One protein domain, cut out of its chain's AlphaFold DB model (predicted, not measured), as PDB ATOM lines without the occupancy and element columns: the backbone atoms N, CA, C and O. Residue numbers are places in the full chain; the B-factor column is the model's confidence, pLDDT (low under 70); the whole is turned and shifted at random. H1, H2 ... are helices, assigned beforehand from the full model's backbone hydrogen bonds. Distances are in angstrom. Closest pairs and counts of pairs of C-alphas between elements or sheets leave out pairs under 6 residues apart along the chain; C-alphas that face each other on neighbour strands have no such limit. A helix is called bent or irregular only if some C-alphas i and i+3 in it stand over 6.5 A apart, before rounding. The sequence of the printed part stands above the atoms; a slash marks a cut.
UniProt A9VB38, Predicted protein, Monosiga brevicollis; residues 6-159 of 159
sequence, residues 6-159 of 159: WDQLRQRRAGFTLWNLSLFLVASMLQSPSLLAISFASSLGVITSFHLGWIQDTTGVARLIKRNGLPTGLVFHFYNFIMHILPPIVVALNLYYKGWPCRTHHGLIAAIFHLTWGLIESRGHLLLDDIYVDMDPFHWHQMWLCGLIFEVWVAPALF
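This is residues 6 to 159 of the 159 residues of the protein "Predicted protein" of Monosiga brevicollis (UniProt A9VB38). Four long helices or arms, H3, H5b, H6 and H7, form an up-and-down bundle, each running against the one before it in the chain. H2 folds back along H3 on the side away from H7, H5a leads into the bundle at a steep tilt to H5b, the short H4 lies crosswise near the end of H3, and the short H1 is farthest from the mean of the C-alphas. The printed part has 154 residues, with seven named helices, H1 to H7 in order, and no named strand; its class is all helix. It is compact, with a radius of gyration of the C-alphas of 15.7 A and spans of 45 by 30 by 23 A.

The longest helix by residues is H5, residues 74 to 98, assigned as one helix by its hydrogen bonds but bent: C-alphas 84 and 87 are 6.5 A apart. Its arms are H5a, residues 74 to 84, 15.2 A, and H5b, residues 87 to 98, 16.6 A. H3, residues 33 to 56, measures 34.1 A; H6, residues 104 to 121, 26.5 A; H7, residues 137 to 157, 29.0 A; and H2, residues 18 to 29, 17.0 A. H1, residues 6 to 13, begins at C-alpha 6 (252.078, 247.361, 260.151), and H4 is residues 60 to 67. H7 ends at C-alpha 157 (252.195, 209.843, 240.943) and has a kink of 25 degrees near residue 150.

H5a and H5b stand at a steep tilt of 42 degrees. H5b touches H3, closest C-alphas Pro 88 and Ser 39 at 6.1 A, opposite ways at a shallow tilt of 11 degrees. H5b and H6 form a hairpin, closest C-alphas Pro 87 and Ala 110 at 5.0 A, with a steep tilt of 37 degrees, only just steep. H6 and H7 are a hairpin too, closest C-alphas Thr 104 and Pro 156 at 5.0 A. H3 and H7 touch with 35 pairs of C-alphas within 8 A, the closest Gly 45 and Gly 147 at 4.3 A. H2 and H3 form a hairpin, closest C-alphas Ala 27 and Leu 36 at 5.1 A. H2 and H5a only just touch, with 3 pairs within 8 A, and only at their ends. H4 is close to H3 but not clearly touching, closest C-alphas Gly 60 and Trp 54 at 7.3 A, and about perpendicular at 87 degrees. H1 touches no helix. Every O i to N i+4 pair is within hydrogen-bond range in H1, H3, H4, H5a and H5b, against 6 of 8 in H2, 13 of 14 in H6 and 15 of 17 in H7.

The C-alphas of Trp 6 and Gly 99 are the two farthest apart, at 49.1 A. The printed part has no cut. The link from H6 to H7 is long, 15 residues. Mean pLDDT of the printed part is 71.9; 38 residues are under 70, among them residues 6 to 24 and 122 to 135.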
ATOM      1  N   TRP A   6     252.922 248.308 259.425       49.31
ATOM      2  CA  TRP A   6     252.078 247.361 260.151       49.31
ATOM      3  C   TRP A   6     251.028 246.672 259.275       49.31
ATOM      4  O   TRP A   6     250.789 245.475 259.448       49.31
ATOM      5  N   ASP A   7     250.444 247.379 258.308       58.19
ATOM      6  CA  ASP A   7     249.512 246.790 257.339       58.19
ATOM      7  C   ASP A   7     250.238 245.824 256.405       58.19
ATOM      8  O   ASP A   7     249.752 244.720 256.154       58.19
ATOM      9  N   GLN A   8     251.453 246.184 255.980       55.72
ATOM     10  CA  GLN A   8     252.321 245.284 255.219       55.72
ATOM     11  C   GLN A   8     252.670 244.029 256.033       55.72
ATOM     12  O   GLN A   8     252.602 242.919 255.515       55.72
ATOM     13  N   LEU A   9     252.980 244.167 257.326       52.19
ATOM     14  CA  LEU A   9     253.259 243.036 258.221       52.19
ATOM     15  C   LEU A   9     252.037 242.148 258.503       52.19
ATOM     16  O   LEU A   9     252.197 240.934 258.631       52.19
ATOM     17  N   ARG A  10     250.821 242.702 258.586       53.97
ATOM     18  CA  ARG A  10     249.590 241.899 258.726       53.97
ATOM     19  C   ARG A  10     249.262 241.127 257.454       53.97
ATOM     20  O   ARG A  10     248.940 239.946 257.552       53.97
ATOM     21  N   GLN A  11     249.410 241.750 256.285       53.06
ATOM     22  CA  GLN A  11     249.267 241.060 254.997       53.06
ATOM     23  C   GLN A  11     250.294 239.926 254.839       53.06
ATOM     24  O   GLN A  11     249.966 238.879 254.297       53.06
ATOM     25  N   ARG A  12     251.502 240.079 255.403       52.12
ATOM     26  CA  ARG A  12     252.534 239.022 255.449       52.12
ATOM     27  C   ARG A  12     252.186 237.831 256.354       52.12
ATOM     28  O   ARG A  12     252.776 236.771 256.183       52.12
ATOM     29  N   ARG A  13     251.292 237.990 257.342       43.50
ATOM     30  CA  ARG A  13     250.996 236.968 258.373       43.50
ATOM     31  C   ARG A  13     249.724 236.163 258.128       43.50
ATOM     32  O   ARG A  13     249.589 235.085 258.704       43.50
ATOM     33  N   ALA A  14     248.798 236.652 257.307       46.50
ATOM     34  CA  ALA A  14     247.643 235.870 256.878       46.50
ATOM     35  C   ALA A  14     248.128 234.802 255.884       46.50
ATOM     36  O   ALA A  14     248.180 235.023 254.678       46.50
ATOM     37  N   GLY A  15     248.603 233.680 256.427       49.28
ATOM     38  CA  GLY A  15     249.352 232.669 255.694       49.28
ATOM     39  C   GLY A  15     248.605 232.185 254.457       49.28
ATOM     40  O   GLY A  15     247.575 231.524 254.569       49.28
ATOM     41  N   PHE A  16     249.186 232.444 253.284       49.34
ATOM     42  CA  PHE A  16     248.793 231.853 251.999       49.34
ATOM     43  C   PHE A  16     248.718 230.313 252.054       49.34
ATOM     44  O   PHE A  16     248.083 229.683 251.219       49.34
ATOM     45  N   THR A  17     249.342 229.713 253.069       51.69
ATOM     46  CA  THR A  17     249.544 228.277 253.253       51.69
ATOM     47  C   THR A  17     248.570 227.607 254.221       51.69
ATOM     48  O   THR A  17     248.381 226.394 254.143       51.69
ATOM     49  N   LEU A  18     247.935 228.362 255.128       56.03
ATOM     50  CA  LEU A  18     247.105 227.787 256.199       56.03
ATOM     51  C   LEU A  18     245.815 227.158 255.669       56.03
ATOM     52  O   LEU A  18     245.269 226.238 256.270       56.03
ATOM     53  N   TRP A  19     245.334 227.634 254.527       58.28
ATOM     54  CA  TRP A  19     244.035 227.236 254.009       58.28
ATOM     55  C   TRP A  19     244.078 225.934 253.205       58.28
ATOM     56  O   TRP A  19     243.181 225.106 253.320       58.28
ATOM     57  N   ASN A  20     245.175 225.681 252.499       59.88
ATOM     58  CA  ASN A  20     245.435 224.410 251.822       59.88
ATOM     59  C   ASN A  20     245.613 223.241 252.812       59.88
ATOM     60  O   ASN A  20     245.194 222.113 252.548       59.88
ATOM     61  N   LEU A  21     246.112 223.536 254.017       63.53
ATOM     62  CA  LEU A  21     246.159 222.575 255.117       63.53
ATOM     63  C   LEU A  21     244.756 222.112 255.543       63.53
ATOM     64  O   LEU A  21     244.578 220.941 255.856       63.53
ATOM     65  N   SER A  22     243.744 222.987 255.514       66.94
ATOM     66  CA  SER A  22     242.373 222.611 255.901       66.94
ATOM     67  C   SER A  22     241.767 221.552 254.973       66.94
ATOM     68  O   SER A  22     241.118 220.621 255.437       66.94
ATOM     69  N   LEU A  23     242.073 221.622 253.677       66.19
ATOM     70  CA  LEU A  23     241.699 220.629 252.669       66.19
ATOM     71  C   LEU A  23     242.386 219.288 252.881       66.19
ATOM     72  O   LEU A  23     241.731 218.250 252.858       66.19
ATOM     73  N   PHE A  24     243.697 219.312 253.122       67.75
ATOM     74  CA  PHE A  24     244.451 218.113 253.472       67.75
ATOM     75  C   PHE A  24     243.887 217.450 254.738       67.75
ATOM     76  O   PHE A  24     243.732 216.231 254.782       67.75
ATOM     77  N   LEU A  25     243.518 218.245 255.746       70.69
ATOM     78  CA  LEU A  25     242.894 217.758 256.977       70.69
ATOM     79  C   LEU A  25     241.507 217.153 256.712       70.69
ATOM     80  O   LEU A  25     241.236 216.054 257.184       70.69
ATOM     81  N   VAL A  26     240.658 217.799 255.904       71.75
ATOM     82  CA  VAL A  26     239.351 217.242 255.505       71.75
ATOM     83  C   VAL A  26     239.526 215.945 254.716       71.75
ATOM     84  O   VAL A  26     238.884 214.946 255.030       71.75
ATOM     85  N   ALA A  27     240.433 215.912 253.738       70.75
ATOM     86  CA  ALA A  27     240.747 214.706 252.976       70.75
ATOM     87  C   ALA A  27     241.273 213.570 253.874       70.75
ATOM     88  O   ALA A  27     240.901 212.412 253.677       70.75
ATOM     89  N   SER A  28     242.073 213.909 254.893       72.69
ATOM     90  CA  SER A  28     242.537 212.965 255.917       72.69
ATOM     91  C   SER A  28     241.379 212.404 256.740       72.69
ATOM     92  O   SER A  28     241.314 211.197 256.959       72.69
ATOM     93  N   MET A  29     240.432 213.252 257.159       78.50
ATOM     94  CA  MET A  29     239.244 212.827 257.913       78.50
ATOM     95  C   MET A  29     238.319 211.934 257.082       78.50
ATOM     96  O   MET A  29     237.738 210.993 257.612       78.50
ATOM     97  N   LEU A  30     238.206 212.204 255.780       75.69
ATOM     98  CA  LEU A  30     237.431 211.392 254.839       75.69
ATOM     99  C   LEU A  30     238.125 210.076 254.459       75.69
ATOM    100  O   LEU A  30     237.524 209.270 253.754       75.69
ATOM    101  N   GLN A  31     239.378 209.872 254.888       77.06
ATOM    102  CA  GLN A  31     240.191 208.685 254.601       77.06
ATOM    103  C   GLN A  31     240.201 208.301 253.116       77.06
ATOM    104  O   GLN A  31     240.263 207.126 252.769       77.06
ATOM    105  N   SER A  32     240.131 209.294 252.225       74.88
ATOM    106  CA  SER A  32     240.168 209.062 250.784       74.88
ATOM    107  C   SER A  32     241.593 209.284 250.285       74.88
ATOM    108  O   SER A  32     242.018 210.442 250.195       74.88
ATOM    109  N   PRO A  33     242.341 208.219 249.923       75.06
ATOM    110  CA  PRO A  33     243.716 208.353 249.436       75.06
ATOM    111  C   PRO A  33     243.789 209.277 248.220       75.06
ATOM    112  O   PRO A  33     244.711 210.075 248.077       75.06
ATOM    113  N   SER A  34     242.748 209.229 247.385       72.88
ATOM    114  CA  SER A  34     242.647 210.063 246.202       72.88
ATOM    115  C   SER A  34     242.533 211.557 246.523       72.88
ATOM    116  O   SER A  34     243.230 212.386 245.941       72.88
ATOM    117  N   LEU A  35     241.675 211.918 247.480       73.12
ATOM    118  CA  LEU A  35     241.532 213.314 247.899       73.12
ATOM    119  C   LEU A  35     242.772 213.826 248.605       73.12
ATOM    120  O   LEU A  35     243.144 214.981 248.409       73.12
ATOM    121  N   LEU A  36     243.410 212.968 249.396       76.00
ATOM    122  CA  LEU A  36     244.662 213.261 250.076       76.00
ATOM    123  C   LEU A  36     245.755 213.634 249.075       76.00
ATOM    124  O   LEU A  36     246.354 214.695 249.214       76.00
ATOM    125  N   ALA A  37     245.962 212.820 248.041       75.19
ATOM    126  CA  ALA A  37     246.997 213.042 247.036       75.19
ATOM    127  C   ALA A  37     246.758 214.302 246.180       75.19
ATOM    128  O   ALA A  37     247.672 215.117 246.052       75.19
ATOM    129  N   ILE A  38     245.537 214.535 245.670       74.00
ATOM    130  CA  ILE A  38     245.210 215.790 244.955       74.00
ATOM    131  C   ILE A  38     245.369 217.002 245.868       74.00
ATOM    132  O   ILE A  38     246.001 217.984 245.479       74.00
ATOM    133  N   SER A  39     244.807 216.944 247.080       74.44
ATOM    134  CA  SER A  39     244.842 218.084 247.999       74.44
ATOM    135  C   SER A  39     246.271 218.393 248.418       74.44
ATOM    136  O   SER A  39     246.651 219.558 248.450       74.44
ATOM    137  N   PHE A  40     247.091 217.374 248.679       77.94
ATOM    138  CA  PHE A  40     248.502 217.531 249.018       77.94
ATOM    139  C   PHE A  40     249.311 218.129 247.864       77.94
ATOM    140  O   PHE A  40     250.026 219.109 248.062       77.94
ATOM    141  N   ALA A  41     249.173 217.584 246.654       77.94
ATOM    142  CA  ALA A  41     249.912 218.066 245.495       77.94
ATOM    143  C   ALA A  41     249.516 219.500 245.117       77.94
ATOM    144  O   ALA A  41     250.393 220.338 244.925       77.94
ATOM    145  N   SER A  42     248.218 219.817 245.108       74.94
ATOM    146  CA  SER A  42     247.746 221.187 244.873       74.94
ATOM    147  C   SER A  42     248.214 222.130 245.989       74.94
ATOM    148  O   SER A  42     248.723 223.213 245.710       74.94
ATOM    149  N   SER A  43     248.192 221.683 247.253       74.38
ATOM    150  CA  SER A  43     248.750 222.451 248.377       74.38
ATOM    151  C   SER A  43     250.219 222.794 248.159       74.38
ATOM    152  O   SER A  43     250.598 223.952 248.314       74.38
ATOM    153  N   LEU A  44     251.042 221.815 247.775       75.25
ATOM    154  CA  LEU A  44     252.458 222.035 247.489       75.25
ATOM    155  C   LEU A  44     252.672 222.945 246.279       75.25
ATOM    156  O   LEU A  44     253.502 223.848 246.363       75.25
ATOM    157  N   GLY A  45     251.918 222.758 245.194       74.56
ATOM    158  CA  GLY A  45     251.998 223.604 244.002       74.56
ATOM    159  C   GLY A  45     251.710 225.067 244.320       74.56
ATOM    160  O   GLY A  45     252.498 225.948 243.984       74.56
ATOM    161  N   VAL A  46     250.637 225.321 245.067       73.25
ATOM    162  CA  VAL A  46     250.238 226.667 245.490       73.25
ATOM    163  C   VAL A  46     251.248 227.260 246.464       73.25
ATOM    164  O   VAL A  46     251.705 228.380 246.259       73.25
ATOM    165  N   ILE A  47     251.653 226.518 247.502       72.69
ATOM    166  CA  ILE A  47     252.647 226.995 248.474       72.69
ATOM    167  C   ILE A  47     253.937 227.375 247.751       72.69
ATOM    168  O   ILE A  47     254.449 228.473 247.968       72.69
ATOM    169  N   THR A  48     254.437 226.500 246.882       73.12
ATOM    170  CA  THR A  48     255.702 226.718 246.176       73.12
ATOM    171  C   THR A  48     255.584 227.884 245.201       73.12
ATOM    172  O   THR A  48     256.444 228.757 245.210       73.12
ATOM    173  N   SER A  49     254.493 227.963 244.436       72.88
ATOM    174  CA  SER A  49     254.245 229.061 243.497       72.88
ATOM    175  C   SER A  49     254.154 230.412 244.217       72.88
ATOM    176  O   SER A  49     254.913 231.325 243.901       72.88
ATOM    177  N   PHE A  50     253.345 230.538 245.274       72.25
ATOM    178  CA  PHE A  50     253.237 231.795 246.029       72.25
ATOM    179  C   PHE A  50     254.543 232.198 246.728       72.25
ATOM    180  O   PHE A  50     254.856 233.387 246.778       72.25
ATOM    181  N   HIS A  51     255.323 231.245 247.254       75.56
ATOM    182  CA  HIS A  51     256.628 231.563 247.848       75.56
ATOM    183  C   HIS A  51     257.652 231.972 246.793       75.56
ATOM    184  O   HIS A  51     258.393 232.923 247.029       75.56
ATOM    185  N   LEU A  52     257.681 231.305 245.636       76.00
ATOM    186  CA  LEU A  52     258.527 231.707 244.512       76.00
ATOM    187  C   LEU A  52     258.180 233.126 244.060       76.00
ATOM    188  O   LEU A  52     259.071 233.967 243.996       76.00
ATOM    189  N   GLY A  53     256.891 233.417 243.875       74.81
ATOM    190  CA  GLY A  53     256.426 234.753 243.509       74.81
ATOM    191  C   GLY A  53     256.774 235.813 244.543       74.81
ATOM    192  O   GLY A  53     257.203 236.898 244.171       74.81
ATOM    193  N   TRP A  54     256.674 235.498 245.838       73.75
ATOM    194  CA  TRP A  54     257.137 236.401 246.893       73.75
ATOM    195  C   TRP A  54     258.643 236.650 246.780       73.75
ATOM    196  O   TRP A  54     259.066 237.806 246.786       73.75
ATOM    197  N   ILE A  55     259.454 235.589 246.727       79.31
ATOM    198  CA  ILE A  55     260.923 235.684 246.688       79.31
ATOM    199  C   ILE A  55     261.372 236.525 245.491       79.31
ATOM    200  O   ILE A  55     262.289 237.333 245.623       79.31
ATOM    201  N   GLN A  56     260.711 236.347 244.348       81.38
ATOM    202  CA  GLN A  56     260.994 237.072 243.114       81.38
ATOM    203  C   GLN A  56     260.470 238.513 243.161       81.38
ATOM    204  O   GLN A  56     261.141 239.415 242.670       81.38
ATOM    205  N   ASP A  57     259.307 238.752 243.777       76.31
ATOM    206  CA  ASP A  57     258.735 240.087 243.940       76.31
ATOM    207  C   ASP A  57     257.761 240.202 245.127       76.31
ATOM    208  O   ASP A  57     256.570 239.878 245.071       76.31
ATOM    209  N   THR A  58     258.249 240.823 246.198       79.31
ATOM    210  CA  THR A  58     257.468 241.073 247.420       79.31
ATOM    211  C   THR A  58     256.284 242.036 247.244       79.31
ATOM    212  O   THR A  58     255.425 242.121 248.124       79.31
ATOM    213  N   THR A  59     256.223 242.783 246.139       79.19
ATOM    214  CA  THR A  59     255.188 243.793 245.861       79.19
ATOM    215  C   THR A  59     254.101 243.298 244.911       79.19
ATOM    216  O   THR A  59     253.066 243.955 244.758       79.19
ATOM    217  N   GLY A  60     254.288 242.111 244.331       76.56
ATOM    218  CA  GLY A  60     253.420 241.572 243.297       76.56
ATOM    219  C   GLY A  60     251.948 241.461 243.699       76.56
ATOM    220  O   GLY A  60     251.073 241.991 243.015       76.56
ATOM    221  N   VAL A  61     251.665 240.838 244.849       76.19
ATOM    222  CA  VAL A  61     250.285 240.651 245.341       76.19
ATOM    223  C   VAL A  61     249.578 241.994 245.548       76.19
ATOM    224  O   VAL A  61     248.410 242.145 245.194       76.19
ATOM    225  N   ALA A  62     250.279 243.001 246.077       78.56
ATOM    226  CA  ALA A  62     249.696 244.324 246.301       78.56
ATOM    227  C   ALA A  62     249.328 245.022 244.980       78.56
ATOM    228  O   ALA A  62     248.290 245.686 244.903       78.56
ATOM    229  N   ARG A  63     250.147 244.857 243.932       78.62
ATOM    230  CA  ARG A  63     249.841 245.382 242.595       78.62
ATOM    231  C   ARG A  63     248.684 244.638 241.931       78.62
ATOM    232  O   ARG A  63     247.801 245.318 241.415       78.62
ATOM    233  N   LEU A  64     248.634 243.302 242.021       76.12
ATOM    234  CA  LEU A  64     247.494 242.488 241.564       76.12
ATOM    235  C   LEU A  64     246.189 242.995 242.186       76.12
ATOM    236  O   LEU A  64     245.244 243.325 241.469       76.12
ATOM    237  N   ILE A  65     246.165 243.134 243.515       78.00
ATOM    238  CA  ILE A  65     244.981 243.594 244.248       78.00
ATOM    239  C   ILE A  65     244.544 244.981 243.771       78.00
ATOM    240  O   ILE A  65     243.375 245.192 243.448       78.00
ATOM    241  N   LYS A  66     245.488 245.925 243.686       82.44
ATOM    242  CA  LYS A  66     245.207 247.296 243.246       82.44
ATOM    243  C   LYS A  66     244.696 247.346 241.804       82.44
ATOM    244  O   LYS A  66     243.800 248.138 241.521       82.44
ATOM    245  N   ARG A  67     245.269 246.551 240.896       76.19
ATOM    246  CA  ARG A  67     244.936 246.580 239.464       76.19
ATOM    247  C   ARG A  67     243.564 245.983 239.179       76.19
ATOM    248  O   ARG A  67     242.800 246.589 238.432       76.19
ATOM    249  N   ASN A  68     243.250 244.846 239.793       74.81
ATOM    250  CA  ASN A  68     241.991 244.134 239.554       74.81
ATOM    251  C   ASN A  68     240.859 244.602 240.480       74.81
ATOM    252  O   ASN A  68     239.769 244.041 240.458       74.81
ATOM    253  N   GLY A  69     241.099 245.641 241.292       82.44
ATOM    254  CA  GLY A  69     240.110 246.144 242.244       82.44
ATOM    255  C   GLY A  69     239.700 245.083 243.265       82.44
ATOM    256  O   GLY A  69     238.571 245.102 243.755       82.44
ATOM    257  N   LEU A  70     240.598 244.136 243.559       81.44
ATOM    258  CA  LEU A  70     240.316 243.062 244.498       81.44
ATOM    259  C   LEU A  70     240.251 243.636 245.919       81.44
ATOM    260  O   LEU A  70     240.913 244.631 246.240       81.44
ATOM    261  N   PRO A  71     239.470 243.016 246.810       83.62
ATOM    262  CA  PRO A  71     239.482 243.391 248.213       83.62
ATOM    263  C   PRO A  71     240.864 243.124 248.826       83.62
ATOM    264  O   PRO A  71     241.620 242.296 248.333       83.62
ATOM    265  N   THR A  72     241.201 243.814 249.917       82.75
ATOM    266  CA  THR A  72     242.464 243.632 250.658       82.75
ATOM    267  C   THR A  72     242.264 242.832 251.947       82.75
ATOM    268  O   THR A  72     241.154 242.743 252.474       82.75
ATOM    269  N   GLY A  73     243.355 242.326 252.530       81.19
ATOM    270  CA  GLY A  73     243.327 241.701 253.856       81.19
ATOM    271  C   GLY A  73     242.555 240.381 253.862       81.19
ATOM    272  O   GLY A  73     242.628 239.620 252.904       81.19
ATOM    273  N   LEU A  74     241.813 240.086 254.935       75.56
ATOM    274  CA  LEU A  74     241.144 238.786 255.113       75.56
ATOM    275  C   LEU A  74     240.189 238.420 253.973       75.56
ATOM    276  O   LEU A  74     240.080 237.249 253.628       75.56
ATOM    277  N   VAL A  75     239.537 239.413 253.368       80.12
ATOM    278  CA  VAL A  75     238.605 239.180 252.263       80.12
ATOM    279  C   VAL A  75     239.353 238.678 251.023       80.12
ATOM    280  O   VAL A  75     238.912 237.708 250.418       80.12
ATOM    281  N   PHE A  76     240.520 239.250 250.695       81.25
ATOM    282  CA  PHE A  76     241.392 238.719 249.635       81.25
ATOM    283  C   PHE A  76     241.748 237.257 249.893       81.25
ATOM    284  O   PHE A  76     241.599 236.409 249.019       81.25
ATOM    285  N   HIS A  77     242.200 236.958 251.113       76.25
ATOM    286  CA  HIS A  77     242.627 235.613 251.477       76.25
ATOM    287  C   HIS A  77     241.471 234.615 251.449       76.25
ATOM    288  O   HIS A  77     241.686 233.467 251.077       76.25
ATOM    289  N   PHE A  78     240.256 235.050 251.785       80.19
ATOM    290  CA  PHE A  78     239.058 234.235 251.646       80.19
ATOM    291  C   PHE A  78     238.746 233.934 250.176       80.19
ATOM    292  O   PHE A  78     238.569 232.772 249.830       80.19
ATOM    293  N   TYR A  79     238.758 234.937 249.288       78.44
ATOM    294  CA  TYR A  79     238.596 234.699 247.846       78.44
ATOM    295  C   TYR A  79     239.678 233.769 247.300       78.44
ATOM    296  O   TYR A  79     239.367 232.793 246.622       78.44
ATOM    297  N   ASN A  80     240.938 234.023 247.655       76.50
ATOM    298  CA  ASN A  80     242.056 233.172 247.274       76.50
ATOM    299  C   ASN A  80     241.836 231.738 247.772       76.50
ATOM    300  O   ASN A  80     242.008 230.799 247.009       76.50
ATOM    301  N   PHE A  81     241.388 231.551 249.014       77.06
ATOM    302  CA  PHE A  81     241.042 230.231 249.534       77.06
ATOM    303  C   PHE A  81     239.957 229.543 248.704       77.06
ATOM    304  O   PHE A  81     240.150 228.396 248.312       77.06
ATOM    305  N   ILE A  82     238.858 230.241 248.393       79.38
ATOM    306  CA  ILE A  82     237.771 229.687 247.576       79.38
ATOM    307  C   ILE A  82     238.290 229.217 246.212       79.38
ATOM    308  O   ILE A  82     237.963 228.112 245.783       79.38
ATOM    309  N   MET A  83     239.150 230.001 245.559       76.62
ATOM    310  CA  MET A  83     239.692 229.633 244.247       76.62
ATOM    311  C   MET A  83     240.606 228.406 244.298       76.62
ATOM    312  O   MET A  83     240.612 227.624 243.353       76.62
ATOM    313  N   HIS A  84     241.309 228.191 245.409       75.06
ATOM    314  CA  HIS A  84     242.197 227.038 245.578       75.06
ATOM    315  C   HIS A  84     241.480 225.790 246.122       75.06
ATOM    316  O   HIS A  84     241.941 224.675 245.890       75.06
ATOM    317  N   ILE A  85     240.336 225.939 246.804       76.44
ATOM    318  CA  ILE A  85     239.534 224.800 247.283       76.44
ATOM    319  C   ILE A  85     238.548 224.263 246.248       76.44
ATOM    320  O   ILE A  85     238.159 223.095 246.304       76.44
ATOM    321  N   LEU A  86     238.152 225.089 245.282       80.94
ATOM    322  CA  LEU A  86     237.172 224.696 244.279       80.94
ATOM    323  C   LEU A  86     237.631 223.491 243.433       80.94
ATOM    324  O   LEU A  86     236.847 222.545 243.311       80.94
ATOM    325  N   PRO A  87     238.877 223.432 242.915       76.81
ATOM    326  CA  PRO A  87     239.311 222.284 242.125       76.81
ATOM    327  C   PRO A  87     239.288 220.937 242.869       76.81
ATOM    328  O   PRO A  87     238.681 219.996 242.346       76.81
ATOM    329  N   PRO A  88     239.860 220.796 244.083       74.38
ATOM    330  CA  PRO A  88     239.785 219.536 244.815       74.38
ATOM    331  C   PRO A  88     238.351 219.178 245.225       74.38
ATOM    332  O   PRO A  88     238.030 217.992 245.223       74.38
ATOM    333  N   ILE A  89     237.462 220.147 245.499       80.81
ATOM    334  CA  ILE A  89     236.029 219.862 245.723       80.81
ATOM    335  C   ILE A  89     235.391 219.260 244.469       80.81
ATOM    336  O   ILE A  89     234.697 218.249 244.562       80.81
ATOM    337  N   VAL A  90     235.614 219.853 243.293       81.69
ATOM    338  CA  VAL A  90     235.043 219.354 242.030       81.69
ATOM    339  C   VAL A  90     235.515 217.930 241.751       81.69
ATOM    340  O   VAL A  90     234.707 217.063 241.412       81.69
ATOM    341  N   VAL A  91     236.806 217.667 241.953       77.06
ATOM    342  CA  VAL A  91     237.359 216.316 241.832       77.06
ATOM    343  C   VAL A  91     236.744 215.379 242.874       77.06
ATOM    344  O   VAL A  91     236.353 214.267 242.529       77.06
ATOM    345  N   ALA A  92     236.573 215.826 244.120       76.25
ATOM    346  CA  ALA A  92     235.975 215.015 245.174       76.25
ATOM    347  C   ALA A  92     234.543 214.602 244.891       76.25
ATOM    348  O   ALA A  92     234.196 213.433 245.057       76.25
ATOM    349  N   LEU A  93     233.727 215.539 244.416       80.00
ATOM    350  CA  LEU A  93     232.364 215.249 244.003       80.00
ATOM    351  C   LEU A  93     232.364 214.251 242.843       80.00
ATOM    352  O   LEU A  93     231.601 213.291 242.876       80.00
ATOM    353  N   ASN A  94     233.247 214.418 241.854       77.56
ATOM    354  CA  ASN A  94     233.335 213.488 240.730       77.56
ATOM    355  C   ASN A  94     233.674 212.057 241.190       77.56
ATOM    356  O   ASN A  94     232.959 211.117 240.840       77.56
ATOM    357  N   LEU A  95     234.696 211.910 242.039       76.00
ATOM    358  CA  LEU A  95     235.117 210.620 242.593       76.00
ATOM    359  C   LEU A  95     234.024 209.985 243.460       76.00
ATOM    360  O   LEU A  95     233.731 208.802 243.300       76.00
ATOM    361  N   TYR A  96     233.390 210.769 244.337       74.31
ATOM    362  CA  TYR A  96     232.342 210.289 245.236       74.31
ATOM    363  C   TYR A  96     231.093 209.835 244.470       74.31
ATOM    364  O   TYR A  96     230.608 208.729 244.686       74.31
ATOM    365  N   TYR A  97     230.600 210.647 243.528       76.44
ATOM    366  CA  TYR A  97     229.389 210.323 242.766       76.44
ATOM    367  C   TYR A  97     229.580 209.171 241.781       76.44
ATOM    368  O   TYR A  97     228.617 208.471 241.468       76.44
ATOM    369  N   LYS A  98     230.789 208.988 241.241       76.62
ATOM    370  CA  LYS A  98     231.060 207.954 240.234       76.62
ATOM    371  C   LYS A  98     231.674 206.683 240.815       76.62
ATOM    372  O   LYS A  98     231.678 205.667 240.126       76.62
ATOM    373  N   GLY A  99     232.185 206.725 242.048       71.50
ATOM    374  CA  GLY A  99     232.945 205.623 242.643       71.50
ATOM    375  C   GLY A  99     234.201 205.277 241.838       71.50
ATOM    376  O   GLY A  99     234.636 204.127 241.822       71.50
ATOM    377  N   TRP A 100     234.736 206.239 241.082       71.81
ATOM    378  CA  TRP A 100     235.846 205.994 240.170       71.81
ATOM    379  C   TRP A 100     237.187 206.109 240.892       71.81
ATOM    380  O   TRP A 100     237.340 206.965 241.764       71.81
ATOM    381  N   PRO A 101     238.184 205.286 240.519       72.12
ATOM    382  CA  PRO A 101     239.540 205.484 240.994       72.12
ATOM    383  C   PRO A 101     240.080 206.799 240.440       72.12
ATOM    384  O   PRO A 101     239.769 207.194 239.308       72.12
ATOM    385  N   CYS A 102     240.917 207.471 241.221       69.06
ATOM    386  CA  CYS A 102     241.559 208.673 240.733       69.06
ATOM    387  C   CYS A 102     242.527 208.363 239.584       69.06
ATOM    388  O   CYS A 102     243.227 207.354 239.595       69.06
ATOM    389  N   ARG A 103     242.538 209.223 238.563       75.31
ATOM    390  CA  ARG A 103     243.384 209.118 237.379       75.31
ATOM    391  C   ARG A 103     244.041 210.461 237.090       75.31
ATOM    392  O   ARG A 103     243.581 211.505 237.552       75.31
ATOM    393  N   THR A 104     245.046 210.435 236.224       68.50
ATOM    394  CA  THR A 104     245.830 211.595 235.774       68.50
ATOM    395  C   THR A 104     244.968 212.776 235.318       68.50
ATOM    396  O   THR A 104     245.290 213.927 235.594       68.50
ATOM    397  N   HIS A 105     243.826 212.511 234.672       74.06
ATOM    398  CA  HIS A 105     242.944 213.569 234.178       74.06
ATOM    399  C   HIS A 105     242.259 214.383 235.286       74.06
ATOM    400  O   HIS A 105     241.824 215.497 235.022       74.06
ATOM    401  N   HIS A 106     242.189 213.892 236.527       74.62
ATOM    402  CA  HIS A 106     241.684 214.701 237.638       74.62
ATOM    403  C   HIS A 106     242.668 215.810 238.036       74.62
ATOM    404  O   HIS A 106     242.233 216.900 238.395       74.62
ATOM    405  N   GLY A 107     243.979 215.574 237.898       69.19
ATOM    406  CA  GLY A 107     244.993 216.627 238.027       69.19
ATOM    407  C   GLY A 107     244.855 217.695 236.937       69.19
ATOM    408  O   GLY A 107     244.979 218.886 237.212       69.19
ATOM    409  N   LEU A 108     244.473 217.290 235.717       74.06
ATOM    410  CA  LEU A 108     244.186 218.228 234.624       74.06
ATOM    411  C   LEU A 108     242.995 219.144 234.926       74.06
ATOM    412  O   LEU A 108     243.000 220.286 234.486       74.06
ATOM    413  N   ILE A 109     241.992 218.683 235.683       78.44
ATOM    414  CA  ILE A 109     240.871 219.539 236.100       78.44
ATOM    415  C   ILE A 109     241.390 220.691 236.967       78.44
ATOM    416  O   ILE A 109     241.030 221.839 236.717       78.44
ATOM    417  N   ALA A 110     242.271 220.407 237.933       74.00
ATOM    418  CA  ALA A 110     242.889 221.443 238.758       74.00
ATOM    419  C   ALA A 110     243.723 222.427 237.932       74.00
ATOM    420  O   ALA A 110     243.517 223.639 238.038       74.00
ATOM    421  N   ALA A 111     244.532 221.905 237.010       73.44
ATOM    422  CA  ALA A 111     245.307 222.736 236.097       73.44
ATOM    423  C   ALA A 111     244.407 223.639 235.237       73.44
ATOM    424  O   ALA A 111     244.694 224.822 235.083       73.44
ATOM    425  N   ILE A 112     243.287 223.125 234.711       81.19
ATOM    426  CA  ILE A 112     242.325 223.915 233.924       81.19
ATOM    427  C   ILE A 112     241.711 225.034 234.765       81.19
ATOM    428  O   ILE A 112     241.577 226.150 234.263       81.19
ATOM    429  N   PHE A 113     241.359 224.775 236.027       79.88
ATOM    430  CA  PHE A 113     240.850 225.816 236.923       79.88
ATOM    431  C   PHE A 113     241.874 226.932 237.128       79.88
ATOM    432  O   PHE A 113     241.534 228.101 236.945       79.88
ATOM    433  N   HIS A 114     243.122 226.583 237.445       73.69
ATOM    434  CA  HIS A 114     244.171 227.580 237.639       73.69
ATOM    435  C   HIS A 114     244.485 228.333 236.346       73.69
ATOM    436  O   HIS A 114     244.535 229.557 236.372       73.69
ATOM    437  N   LEU A 115     244.597 227.649 235.204       74.50
ATOM    438  CA  LEU A 115     244.800 228.291 233.900       74.50
ATOM    439  C   LEU A 115     243.649 229.238 233.543       74.50
ATOM    440  O   LEU A 115     243.895 230.346 233.080       74.50
ATOM    441  N   THR A 116     242.400 228.835 233.788       80.00
ATOM    442  CA  THR A 116     241.215 229.669 233.524       80.00
ATOM    443  C   THR A 116     241.203 230.899 234.421       80.00
ATOM    444  O   THR A 116     240.967 232.002 233.937       80.00
ATOM    445  N   TRP A 117     241.500 230.736 235.713       76.62
ATOM    446  CA  TRP A 117     241.650 231.864 236.629       76.62
ATOM    447  C   TRP A 117     242.769 232.804 236.177       76.62
ATOM    448  O   TRP A 117     242.552 234.009 236.077       76.62
ATOM    449  N   GLY A 118     243.924 232.240 235.813       71.62
ATOM    450  CA  GLY A 118     245.055 232.973 235.260       71.62
ATOM    451  C   GLY A 118     244.646 233.813 234.057       71.62
ATOM    452  O   GLY A 118     244.899 235.008 234.065       71.62
ATOM    453  N   LEU A 119     243.946 233.214 233.087       73.06
ATOM    454  CA  LEU A 119     243.412 233.895 231.903       73.06
ATOM    455  C   LEU A 119     242.392 234.989 232.243       73.06
ATOM    456  O   LEU A 119     242.376 236.023 231.587       73.06
ATOM    457  N   ILE A 120     241.512 234.784 233.223       76.25
ATOM    458  CA  ILE A 120     240.504 235.789 233.594       76.25
ATOM    459  C   ILE A 120     241.184 237.013 234.206       76.25
ATOM    460  O   ILE A 120     240.946 238.140 233.767       76.25
ATOM    461  N   GLU A 121     242.056 236.796 235.188       71.12
ATOM    462  CA  GLU A 121     242.716 237.884 235.913       71.12
ATOM    463  C   GLU A 121     243.674 238.678 235.019       71.12
ATOM    464  O   GLU A 121     243.905 239.864 235.258       71.12
ATOM    465  N   SER A 122     244.206 238.043 233.974       63.41
ATOM    466  CA  SER A 122     245.178 238.604 233.035       63.41
ATOM    467  C   SER A 122     244.587 239.128 231.728       63.41
ATOM    468  O   SER A 122     245.333 239.431 230.799       63.41
ATOM    469  N   ARG A 123     243.255 239.196 231.610       69.62
ATOM    470  CA  ARG A 123     242.563 239.621 230.375       69.62
ATOM    471  C   ARG A 123     242.868 238.737 229.156       69.62
ATOM    472  O   ARG A 123     242.856 239.200 228.019       69.62
ATOM    473  N   GLY A 124     243.071 237.447 229.391       64.69
ATOM    474  CA  GLY A 124     243.194 236.415 228.367       64.69
ATOM    475  C   GLY A 124     244.633 236.070 228.003       64.69
ATOM    476  O   GLY A 124     244.856 235.452 226.963       64.69
ATOM    477  N   HIS A 125     245.620 236.474 228.803       61.53
ATOM    478  CA  HIS A 125     247.034 236.173 228.563       61.53
ATOM    479  C   HIS A 125     247.577 235.270 229.675       61.53
ATOM    480  O   HIS A 125     247.385 235.524 230.849       61.53
ATOM    481  N   LEU A 126     248.282 234.183 229.375       61.38
ATOM    482  CA  LEU A 126     248.936 233.426 230.464       61.38
ATOM    483  C   LEU A 126     250.162 234.156 231.025       61.38
ATOM    484  O   LEU A 126     250.747 233.712 232.012       61.38
ATOM    485  N   LEU A 127     250.513 235.284 230.412       55.97
ATOM    486  CA  LEU A 127     251.461 236.251 230.917       55.97
ATOM    487  C   LEU A 127     250.737 237.163 231.911       55.97
ATOM    488  O   LEU A 127     249.663 237.691 231.632       55.97
ATOM    489  N   LEU A 128     251.311 237.290 233.105       53.03
ATOM    490  CA  LEU A 128     250.883 238.287 234.081       53.03
ATOM    491  C   LEU A 128     251.798 239.512 234.077       53.03
ATOM    492  O   LEU A 128     251.818 240.261 235.050       53.03
ATOM    493  N   ASP A 129     252.530 239.729 232.989       53.28
ATOM    494  CA  ASP A 129     253.149 241.015 232.640       53.28
ATOM    495  C   ASP A 129     252.126 242.153 232.759       53.28
ATOM    496  O   ASP A 129     252.400 243.216 233.306       53.28
ATOM    497  N   ASP A 130     250.883 241.867 232.397       51.41
ATOM    498  CA  ASP A 130     249.740 242.745 232.567       51.41
ATOM    499  C   ASP A 130     249.109 242.730 233.963       51.41
ATOM    500  O   ASP A 130     248.025 243.249 234.157       51.41
ATOM    501  N   ILE A 131     249.720 242.171 234.993       51.78
ATOM    502  CA  ILE A 131     249.222 242.295 236.377       51.78
ATOM    503  C   ILE A 131     250.362 242.710 237.298       51.78
ATOM    504  O   ILE A 131     250.231 243.620 238.120       51.78
ATOM    505  N   TYR A 132     251.504 242.076 237.096       52.69
ATOM    506  CA  TYR A 132     252.766 242.277 237.769       52.69
ATOM    507  C   TYR A 132     253.725 242.978 236.811       52.69
ATOM    508  O   TYR A 132     254.796 242.452 236.569       52.69
ATOM    509  N   VAL A 133     253.360 244.157 236.300       53.34
ATOM    510  CA  VAL A 133     254.102 244.944 235.280       53.34
ATOM    511  C   VAL A 133     255.612 245.126 235.555       53.34
ATOM    512  O   VAL A 133     256.352 245.501 234.655       53.34
ATOM    513  N   ASP A 134     256.091 244.779 236.753       63.81
ATOM    514  CA  ASP A 134     257.498 244.837 237.154       63.81
ATOM    515  C   ASP A 134     258.190 243.461 237.343       63.81
ATOM    516  O   ASP A 134     259.335 243.425 237.791       63.81
ATOM    517  N   MET A 135     257.542 242.322 237.057       65.50
ATOM    518  CA  MET A 135     258.153 240.990 237.200       65.50
ATOM    519  C   MET A 135     258.608 240.441 235.843       65.50
ATOM    520  O   MET A 135     257.839 240.403 234.886       65.50
ATOM    521  N   ASP A 136     259.858 239.975 235.781       73.31
ATOM    522  CA  ASP A 136     260.411 239.326 234.591       73.31
ATOM    523  C   ASP A 136     259.553 238.107 234.172       73.31
ATOM    524  O   ASP A 136     259.274 237.243 235.016       73.31
ATOM    525  N   PRO A 137     259.155 237.985 232.889       73.44
ATOM    526  CA  PRO A 137     258.380 236.847 232.400       73.44
ATOM    527  C   PRO A 137     258.993 235.483 232.737       73.44
ATOM    528  O   PRO A 137     258.259 234.518 232.943       73.44
ATOM    529  N   PHE A 138     260.317 235.360 232.815       80.44
ATOM    530  CA  PHE A 138     261.001 234.123 233.191       80.44
ATOM    531  C   PHE A 138     260.559 233.610 234.568       80.44
ATOM    532  O   PHE A 138     260.200 232.440 234.709       80.44
ATOM    533  N   HIS A 139     260.517 234.492 235.568       76.50
ATOM    534  CA  HIS A 139     260.099 234.173 236.935       76.50
ATOM    535  C   HIS A 139     258.653 233.674 236.988       76.50
ATOM    536  O   HIS A 139     258.339 232.689 237.659       76.50
ATOM    537  N   TRP A 140     257.794 234.281 236.176       71.31
ATOM    538  CA  TRP A 140     256.401 233.887 236.060       71.31
ATOM    539  C   TRP A 140     256.221 232.482 235.471       71.31
ATOM    540  O   TRP A 140     255.483 231.654 236.012       71.31
ATOM    541  N   HIS A 141     256.943 232.167 234.396       74.75
ATOM    542  CA  HIS A 141     256.910 230.825 233.817       74.75
ATOM    543  C   HIS A 141     257.398 229.767 234.809       74.75
ATOM    544  O   HIS A 141     256.857 228.665 234.823       74.75
ATOM    545  N   GLN A 142     258.363 230.093 235.675       80.31
ATOM    546  CA  GLN A 142     258.798 229.180 236.736       80.31
ATOM    547  C   GLN A 142     257.682 228.902 237.751       80.31
ATOM    548  O   GLN A 142     257.476 227.746 238.119       80.31
ATOM    549  N   MET A 143     256.938 229.929 238.172       75.50
ATOM    550  CA  MET A 143     255.796 229.777 239.082       75.50
ATOM    551  C   MET A 143     254.694 228.894 238.483       75.50
ATOM    552  O   MET A 143     254.207 227.975 239.150       75.50
ATOM    553  N   TRP A 144     254.333 229.130 237.217       73.12
ATOM    554  CA  TRP A 144     253.357 228.308 236.494       73.12
ATOM    555  C   TRP A 144     253.828 226.880 236.309       73.12
ATOM    556  O   TRP A 144     253.085 225.946 236.596       73.12
ATOM    557  N   LEU A 145     255.058 226.707 235.827       81.31
ATOM    558  CA  LEU A 145     255.632 225.394 235.591       81.31
ATOM    559  C   LEU A 145     255.681 224.598 236.893       81.31
ATOM    560  O   LEU A 145     255.364 223.416 236.887       81.31
ATOM    561  N   CYS A 146     256.001 225.246 238.014       80.44
ATOM    562  CA  CYS A 146     255.959 224.617 239.324       80.44
ATOM    563  C   CYS A 146     254.543 224.131 239.667       80.44
ATOM    564  O   CYS A 146     254.361 222.945 239.937       80.44
ATOM    565  N   GLY A 147     253.531 225.003 239.571       74.12
ATOM    566  CA  GLY A 147     252.131 224.627 239.806       74.12
ATOM    567  C   GLY A 147     251.672 223.474 238.907       74.12
ATOM    568  O   GLY A 147     251.167 222.466 239.395       74.12
ATOM    569  N   LEU A 148     251.950 223.564 237.604       75.88
ATOM    570  CA  LEU A 148     251.614 222.529 236.626       75.88
ATOM    571  C   LEU A 148     252.349 221.213 236.891       75.88
ATOM    572  O   LEU A 148     251.749 220.151 236.748       75.88
ATOM    573  N   ILE A 149     253.620 221.246 237.302       82.75
ATOM    574  CA  ILE A 149     254.360 220.035 237.681       82.75
ATOM    575  C   ILE A 149     253.666 219.343 238.850       82.75
ATOM    576  O   ILE A 149     253.429 218.133 238.801       82.75
ATOM    577  N   PHE A 150     253.294 220.101 239.879       78.75
ATOM    578  CA  PHE A 150     252.617 219.532 241.035       78.75
ATOM    579  C   PHE A 150     251.247 218.942 240.676       78.75
ATOM    580  O   PHE A 150     250.918 217.846 241.121       78.75
ATOM    581  N   GLU A 151     250.472 219.599 239.819       73.25
ATOM    582  CA  GLU A 151     249.112 219.153 239.491       73.25
ATOM    583  C   GLU A 151     249.060 218.043 238.437       73.25
ATOM    584  O   GLU A 151     248.252 217.121 238.554       73.25
ATOM    585  N   VAL A 152     249.925 218.098 237.423       76.00
ATOM    586  CA  VAL A 152     249.920 217.162 236.286       76.00
ATOM    587  C   VAL A 152     250.794 215.939 236.541       76.00
ATOM    588  O   VAL A 152     250.480 214.862 236.040       76.00
ATOM    589  N   TRP A 153     251.876 216.074 237.311       77.69
ATOM    590  CA  TRP A 153     252.858 215.000 237.491       77.69
ATOM    591  C   TRP A 153     252.907 214.476 238.921       77.69
ATOM    592  O   TRP A 153     252.847 213.264 239.119       77.69
ATOM    593  N   VAL A 154     252.964 215.360 239.923       76.00
ATOM    594  CA  VAL A 154     253.057 214.923 241.327       76.00
ATOM    595  C   VAL A 154     251.725 214.366 241.816       76.00
ATOM    596  O   VAL A 154     251.715 213.279 242.381       76.00
ATOM    597  N   ALA A 155     250.601 215.047 241.565       71.88
ATOM    598  CA  ALA A 155     249.295 214.561 242.013       71.88
ATOM    599  C   ALA A 155     248.999 213.150 241.479       71.88
ATOM    600  O   ALA A 155     248.633 212.296 242.284       71.88
ATOM    601  N   PRO A 156     249.216 212.848 240.179       69.38
ATOM    602  CA  PRO A 156     248.973 211.509 239.654       69.38
ATOM    603  C   PRO A 156     249.942 210.433 240.136       69.38
ATOM    604  O   PRO A 156     249.534 209.285 240.235       69.38
ATOM    605  N   ALA A 157     251.194 210.785 240.437       76.00
ATOM    606  CA  ALA A 157     252.195 209.843 240.943       76.00
ATOM    607  C   ALA A 157     251.959 209.417 242.404       76.00
ATOM    608  O   ALA A 157     252.629 208.511 242.894       76.00
ATOM    609  N   LEU A 158     251.042 210.088 243.108       70.50
ATOM    610  CA  LEU A 158     250.649 209.767 244.480       70.50
ATOM    611  C   LEU A 158     249.435 208.815 244.557       70.50
ATOM    612  O   LEU A 158     248.978 208.526 245.665       70.50
ATOM    613  N   PHE A 159     248.914 208.348 243.413       65.56
ATOM    614  CA  PHE A 159     247.912 207.273 243.310       65.56
ATOM    615  C   PHE A 159     248.571 205.949 242.925       65.56
ATOM    616  O   PHE A 159     248.043 204.909 243.376       65.56
TER     617      PHE A 159